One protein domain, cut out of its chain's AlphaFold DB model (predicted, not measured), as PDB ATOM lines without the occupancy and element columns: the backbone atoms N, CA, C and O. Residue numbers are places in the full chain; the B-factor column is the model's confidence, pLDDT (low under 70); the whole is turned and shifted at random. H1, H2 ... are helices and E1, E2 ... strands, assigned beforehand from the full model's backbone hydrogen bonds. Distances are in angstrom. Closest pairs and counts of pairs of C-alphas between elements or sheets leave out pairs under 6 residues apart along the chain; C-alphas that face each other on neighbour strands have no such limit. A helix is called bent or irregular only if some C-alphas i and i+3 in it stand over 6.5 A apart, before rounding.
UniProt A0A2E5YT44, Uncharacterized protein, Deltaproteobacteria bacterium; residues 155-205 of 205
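AT A GLANCE: This is residues 155 to 205 of the 205 residues of an uncharacterized protein of Deltaproteobacteria bacterium (UniProt A0A2E5YT44). With little regular structure, this domain is two loops that fold back on themselves, joined at one end by the short helix H1: the unnamed stretch 155 to 176, turning near residues 163 to 166, and the small hairpin of E1 and E2. The printed part has 51 residues, with H1, E1 and E2 in that order; the class is mixed, with only 11 residues in named elements. E1 and E2 form an antiparallel sheet. The whole is only just compact, close to loose, with a radius of gyration of the C-alphas of 11.8 A, and spans 31 by 22 by 21 A.

IN THESE COORDINATES: After residues 155 to 176, H1 holds residues 177 to 181, 8.3 A long, from C-alpha 177 at (108.426, 108.271, 105.098). It is neither bent nor irregular, but only just: C-alphas 178 and 181 are 6.1 A apart. E1, residues 186 to 188, measures 7.0 A, and E2, residues 197 to 199, 6.5 A, ending at C-alpha 199 at (119.336, 114.435, 88.969).

HOW THE PARTS SIT: In H1, 0 of 1 O i to N i+4 pairs and 2 of 2 O i to N i+3 pairs are within hydrogen-bond range. E1 and E2 are a hairpin, antiparallel at 135 degrees; C-alphas 187 and 198 face each other at 4.4 A, and N 197 and O 188, 2.8 A apart, are within hydrogen-bond range. H1 and E2 are apart.

THE WHOLE: The C-alphas farthest apart, of Ile 163 and Ser 181, are 31.0 A apart. The printed part has no cut; the link from H1 to E1 is tight, that from E1 to E2 short. Mean pLDDT of the printed part is 84.6, with residues 162 to 166 under 70.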
ATOM      1  N   VAL A 155     116.300 100.278  98.567       88.25
ATOM      2  CA  VAL A 155     114.968 100.281  97.956       88.25
ATOM      3  C   VAL A 155     114.930 101.228  96.758       88.25
ATOM      4  O   VAL A 155     115.775 102.117  96.626       88.25
ATOM      5  N   ARG A 156     113.965 101.014  95.864       89.38
ATOM      6  CA  ARG A 156     113.713 101.878  94.711       89.38
ATOM      7  C   ARG A 156     112.226 102.184  94.638       89.38
ATOM      8  O   ARG A 156     111.445 101.278  94.363       89.38
ATOM      9  N   ASP A 157     111.899 103.461  94.765       89.56
ATOM     10  CA  ASP A 157     110.607 103.990  94.348       89.56
ATOM     11  C   ASP A 157     110.711 104.451  92.899       89.56
ATOM     12  O   ASP A 157     111.606 105.218  92.536       89.56
ATOM     13  N   GLU A 158     109.813 103.947  92.060       89.12
ATOM     14  CA  GLU A 158     109.741 104.314  90.654       89.12
ATOM     15  C   GLU A 158     108.379 104.922  90.342       89.12
ATOM     16  O   GLU A 158     107.335 104.326  90.602       89.12
ATOM     17  N   PHE A 159     108.407 106.116  89.759       86.44
ATOM     18  CA  PHE A 159     107.216 106.847  89.363       86.44
ATOM     19  C   PHE A 159     107.154 106.890  87.842       86.44
ATOM     20  O   PHE A 159     108.033 107.459  87.194       86.44
ATOM     21  N   SER A 160     106.114 106.283  87.273       83.75
ATOM     22  CA  SER A 160     105.870 106.305  85.834       83.75
ATOM     23  C   SER A 160     104.720 107.254  85.523       83.75
ATOM     24  O   SER A 160     103.589 107.052  85.964       83.75
ATOM     25  N   TYR A 161     105.022 108.302  84.762       79.50
ATOM     26  CA  TYR A 161     104.057 109.299  84.311       79.50
ATOM     27  C   TYR A 161     103.986 109.222  82.787       79.50
ATOM     28  O   TYR A 161     104.930 109.607  82.101       79.50
ATOM     29  N   GLY A 162     102.897 108.667  82.256       67.88
ATOM     30  CA  GLY A 162     102.778 108.403  80.817       67.88
ATOM     31  C   GLY A 162     101.432 108.807  80.234       67.88
ATOM     32  O   GLY A 162     101.363 109.683  79.380       67.88
ATOM     33  N   ILE A 163     100.356 108.161  80.687       65.25
ATOM     34  CA  ILE A 163      99.011 108.353  80.118       65.25
ATOM     35  C   ILE A 163      98.143 109.207  81.054       65.25
ATOM     36  O   ILE A 163      97.398 110.068  80.596       65.25
ATOM     37  N   PHE A 164      98.293 109.024  82.369       56.75
ATOM     38  CA  PHE A 164      97.688 109.850  83.411       56.75
ATOM     39  C   PHE A 164      98.624 109.911  84.625       56.75
ATOM     40  O   PHE A 164      99.164 108.871  84.999       56.75
ATOM     41  N   PRO A 165      98.797 111.077  85.271       62.50
ATOM     42  CA  PRO A 165      98.294 112.405  84.899       62.50
ATOM     43  C   PRO A 165      98.940 112.976  83.621       62.50
ATOM     44  O   PRO A 165     100.076 112.655  83.294       62.50
ATOM     45  N   ALA A 166      98.231 113.875  82.924       62.47
ATOM     46  CA  ALA A 166      98.729 114.573  81.723       62.47
ATOM     47  C   ALA A 166      99.904 115.537  81.999       62.47
ATOM     48  O   ALA A 166     100.493 116.092  81.073       62.47
ATOM     49  N   ARG A 167     100.234 115.758  83.276       71.38
ATOM     50  CA  ARG A 167     101.371 116.551  83.738       71.38
ATOM     51  C   ARG A 167     102.151 115.734  84.761       71.38
ATOM     52  O   ARG A 167     101.555 115.201  85.691       71.38
ATOM     53  N   ILE A 168     103.472 115.711  84.612       75.81
ATOM     54  CA  ILE A 168     104.385 115.173  85.623       75.81
ATOM     55  C   ILE A 168     104.295 116.083  86.859       75.81
ATOM     56  O   ILE A 168     104.496 117.293  86.721       75.81
ATOM     57  N   PRO A 169     103.925 115.558  88.038       79.69
ATOM     58  CA  PRO A 169     103.847 116.365  89.243       79.69
ATOM     59  C   PRO A 169     105.250 116.792  89.684       79.69
ATOM     60  O   PRO A 169     106.203 116.026  89.579       79.69
ATOM     61  N   ASP A 170     105.355 117.995  90.250       80.69
ATOM     62  CA  ASP A 170     106.628 118.520  90.765       80.69
ATOM     63  C   ASP A 170     107.078 117.781  92.049       80.69
ATOM     64  O   ASP A 170     108.193 117.968  92.526       80.69
ATOM     65  N   ARG A 171     106.200 116.952  92.640       84.25
ATOM     66  CA  ARG A 171     106.431 116.183  93.872       84.25
ATOM     67  C   ARG A 171     105.827 114.789  93.780       84.25
ATOM     68  O   ARG A 171     104.737 114.617  93.235       84.25
ATOM     69  N   ALA A 172     106.489 113.827  94.415       83.19
ATOM     70  CA  ALA A 172     105.999 112.466  94.579       83.19
ATOM     71  C   ALA A 172     106.054 112.038  96.054       83.19
ATOM     72  O   ALA A 172     106.928 112.466  96.811       83.19
ATOM     73  N   SER A 173     105.104 111.201  96.468       83.56
ATOM     74  CA  SER A 173     105.117 110.591  97.798       83.56
ATOM     75  C   SER A 173     105.951 109.318  97.762       83.56
ATOM     76  O   SER A 173     105.664 108.430  96.964       83.56
ATOM     77  N   LEU A 174     106.945 109.230  98.644       84.69
ATOM     78  CA  LEU A 174     107.713 108.004  98.861       84.69
ATOM     79  C   LEU A 174     106.836 106.923  99.504       84.69
ATOM     80  O   LEU A 174     105.910 107.246 100.257       84.69
ATOM     81  N   SER A 175     107.146 105.657  99.227       80.00
ATOM     82  CA  SER A 175     106.431 104.497  99.766       80.00
ATOM     83  C   SER A 175     106.551 104.398 101.287       80.00
ATOM     84  O   SER A 175     105.628 103.934 101.952       80.00
ATOM     85  N   ASP A 176     107.682 104.850 101.832       80.81
ATOM     86  CA  ASP A 176     107.970 104.889 103.260       80.81
ATOM     87  C   ASP A 176     108.538 106.273 103.645       80.81
ATOM     88  O   ASP A 176     109.549 106.713 103.084       80.81
ATOM     89  N   PRO A 177     107.918 106.994 104.601       80.25
ATOM     90  CA  PRO A 177     108.426 108.271 105.098       80.25
ATOM     91  C   PRO A 177     109.872 108.231 105.611       80.25
ATOM     92  O   PRO A 177     110.560 109.249 105.515       80.25
ATOM     93  N   ALA A 178     110.346 107.088 106.123       79.69
ATOM     94  CA  ALA A 178     111.715 106.915 106.611       79.69
ATOM     95  C   ALA A 178     112.770 107.119 105.508       79.69
ATOM     96  O   ALA A 178     113.909 107.493 105.796       79.69
ATOM     97  N   LEU A 179     112.385 106.958 104.236       82.38
ATOM     98  CA  LEU A 179     113.273 107.158 103.091       82.38
ATOM     99  C   LEU A 179     113.683 108.620 102.895       82.38
ATOM    100  O   LEU A 179     114.712 108.878 102.281       82.38
ATOM    101  N   ARG A 180     112.940 109.585 103.456       81.19
ATOM    102  CA  ARG A 180     113.266 111.019 103.339       81.19
ATOM    103  C   ARG A 180     114.596 111.402 103.989       81.19
ATOM    104  O   ARG A 180     115.176 112.412 103.614       81.19
ATOM    105  N   SER A 181     115.045 110.636 104.979       82.50
ATOM    106  CA  SER A 181     116.308 110.861 105.696       82.50
ATOM    107  C   SER A 181     117.421 109.891 105.290       82.50
ATOM    108  O   SER A 181     118.506 109.938 105.867       82.50
ATOM    109  N   ALA A 182     117.164 108.989 104.339       85.31
ATOM    110  CA  ALA A 182     118.147 108.013 103.884       85.31
ATOM    111  C   ALA A 182     119.025 108.599 102.762       85.31
ATOM    112  O   ALA A 182     118.526 109.379 101.947       85.31
ATOM    113  N   PRO A 183     120.308 108.197 102.651       89.19
ATOM    114  CA  PRO A 183     121.107 108.496 101.467       89.19
ATOM    115  C   PRO A 183     120.403 107.975 100.207       89.19
ATOM    116  O   PRO A 183     120.124 106.778 100.098       89.19
ATOM    117  N   ALA A 184     120.120 108.862  99.255       91.06
ATOM    118  CA  ALA A 184     119.341 108.544  98.062       91.06
ATOM    119  C   ALA A 184     120.024 109.051  96.784       91.06
ATOM    120  O   ALA A 184     120.897 109.912  96.816       91.06
ATOM    121  N   VAL A 185     119.614 108.501  95.640       92.94
ATOM    122  CA  VAL A 185     119.977 109.005  94.309       92.94
ATOM    123  C   VAL A 185     118.697 109.087  93.496       92.94
ATOM    124  O   VAL A 185     118.057 108.061  93.264       92.94
ATOM    125  N   LEU A 186     118.344 110.290  93.051       91.81
ATOM    126  CA  LEU A 186     117.232 110.503  92.139       91.81
ATOM    127  C   LEU A 186     117.720 110.359  90.697       91.81
ATOM    128  O   LEU A 186     118.717 110.960  90.291       91.81
ATOM    129  N   THR A 187     117.007 109.559  89.914       93.88
ATOM    130  CA  THR A 187     117.270 109.396  88.484       93.88
ATOM    131  C   THR A 187     115.993 109.545  87.684       93.88
ATOM    132  O   THR A 187     114.944 109.076  88.120       93.88
ATOM    133  N   GLU A 188     116.101 110.085  86.478       92.38
ATOM    134  CA  GLU A 188     115.011 110.147  85.506       92.38
ATOM    135  C   GLU A 188     115.360 109.385  84.224       92.38
ATOM    136  O   GLU A 188     116.527 109.249  83.850       92.38
ATOM    137  N   ARG A 189     114.329 108.889  83.540       91.75
ATOM    138  CA  ARG A 189     114.431 108.307  82.198       91.75
ATOM    139  C   ARG A 189     113.128 108.527  81.440       91.75
ATOM    140  O   ARG A 189     112.065 108.547  82.053       91.75
ATOM    141  N   GLN A 190     113.214 108.711  80.123       88.19
ATOM    142  CA  GLN A 190     112.033 108.970  79.294       88.19
ATOM    143  C   GLN A 190     111.203 107.699  79.082       88.19
ATOM    144  O   GLN A 190     109.974 107.751  79.094       88.19
ATOM    145  N   ARG A 191     111.863 106.556  78.882       88.19
ATOM    146  CA  ARG A 191     111.238 105.235  78.750       88.19
ATOM    147  C   ARG A 191     111.872 104.263  79.732       88.19
ATOM    148  O   ARG A 191     113.016 104.438  80.140       88.19
ATOM    149  N   GLU A 192     111.145 103.201  80.072       87.00
ATOM    150  CA  GLU A 192     111.598 102.208  81.053       87.00
ATOM    151  C   GLU A 192     112.967 101.603  80.705       87.00
ATOM    152  O   GLU A 192     113.786 101.418  81.602       87.00
ATOM    153  N   GLY A 193     113.229 101.353  79.418       91.88
ATOM    154  CA  GLY A 193     114.489 100.784  78.933       91.88
ATOM    155  C   GLY A 193     115.612 101.789  78.658       91.88
ATOM    156  O   GLY A 193     116.710 101.363  78.301       91.88
ATOM    157  N   ASP A 194     115.367 103.097  78.784       95.31
ATOM    158  CA  ASP A 194     116.392 104.112  78.518       95.31
ATOM    159  C   ASP A 194     117.415 104.174  79.669       95.31
ATOM    160  O   ASP A 194     117.065 103.923  80.829       95.31
ATOM    161  N   PRO A 195     118.683 104.539  79.396       96.12
ATOM    162  CA  PRO A 195     119.668 104.722  80.453       96.12
ATOM    163  C   PRO A 195     119.225 105.844  81.413       96.12
ATOM    164  O   PRO A 195     118.872 106.935  80.955       96.12
ATOM    165  N   PRO A 196     119.259 105.618  82.740       95.38
ATOM    166  CA  PRO A 196     118.862 106.633  83.707       95.38
ATOM    167  C   PRO A 196     119.863 107.793  83.754       95.38
ATOM    168  O   PRO A 196     121.078 107.585  83.772       95.38
ATOM    169  N   ARG A 197     119.347 109.021  83.848       95.94
ATOM    170  CA  ARG A 197     120.114 110.245  84.103       95.94
ATOM    171  C   ARG A 197     119.979 110.630  85.571       95.94
ATOM    172  O   ARG A 197     118.868 110.760  86.070       95.94
ATOM    173  N   VAL A 198     121.101 110.821  86.263       96.56
ATOM    174  CA  VAL A 198     121.109 111.296  87.658       96.56
ATOM    175  C   VAL A 198     120.667 112.760  87.710       96.56
ATOM    176  O   VAL A 198     121.182 113.584  86.952       96.56
ATOM    177  N   ILE A 199     119.736 113.071  88.613       93.44
ATOM    178  CA  ILE A 199     119.336 114.435  88.969       93.44
ATOM    179  C   ILE A 199     120.160 114.846  90.188       93.44
ATOM    180  O   ILE A 199     120.228 114.097  91.168       93.44
ATOM    181  N   ARG A 200     120.807 116.014  90.123       93.81
ATOM    182  CA  ARG A 200     121.655 116.486  91.220       93.81
ATOM    183  C   ARG A 200     120.808 116.798  92.449       93.81
ATOM    184  O   ARG A 200     119.658 117.196  92.309       93.81
ATOM    185  N   GLU A 201     121.366 116.595  93.636       90.44
ATOM    186  CA  GLU A 201     120.633 116.745  94.900       90.44
ATOM    187  C   GLU A 201     120.121 118.178  95.107       90.44
ATOM    188  O   GLU A 201     119.014 118.373  95.600       90.44
ATOM    189  N   GLU A 202     120.866 119.184  94.634       92.00
ATOM    190  CA  GLU A 202     120.444 120.588  94.649       92.00
ATOM    191  C   GLU A 202     119.206 120.896  93.788       92.00
ATOM    192  O   GLU A 202     118.578 121.936  93.983       92.00
ATOM    193  N   ASP A 203     118.844 120.002  92.861       89.62
ATOM    194  CA  ASP A 203     117.683 120.144  91.978       89.62
ATOM    195  C   ASP A 203     116.423 119.450  92.551       89.62
ATOM    196  O   ASP A 203     115.377 119.429  91.896       89.62
ATOM    197  N   TRP A 204     116.495 118.844  93.746       87.50
ATOM    198  CA  TRP A 204     115.352 118.181  94.398       87.50
ATOM    199  C   TRP A 204     114.452 119.224  95.111       87.50
ATOM    200  O   TRP A 204     114.955 120.213  95.647       87.50
ATOM    201  N   VAL A 205     113.117 119.027  95.134       73.00
ATOM    202  CA  VAL A 205     112.091 120.029  95.565       73.00
ATOM    203  C   VAL A 205     111.128 119.520  96.648       73.00
ATOM    204  O   VAL A 205     110.847 118.303  96.673       73.00
TER     205      VAL A 205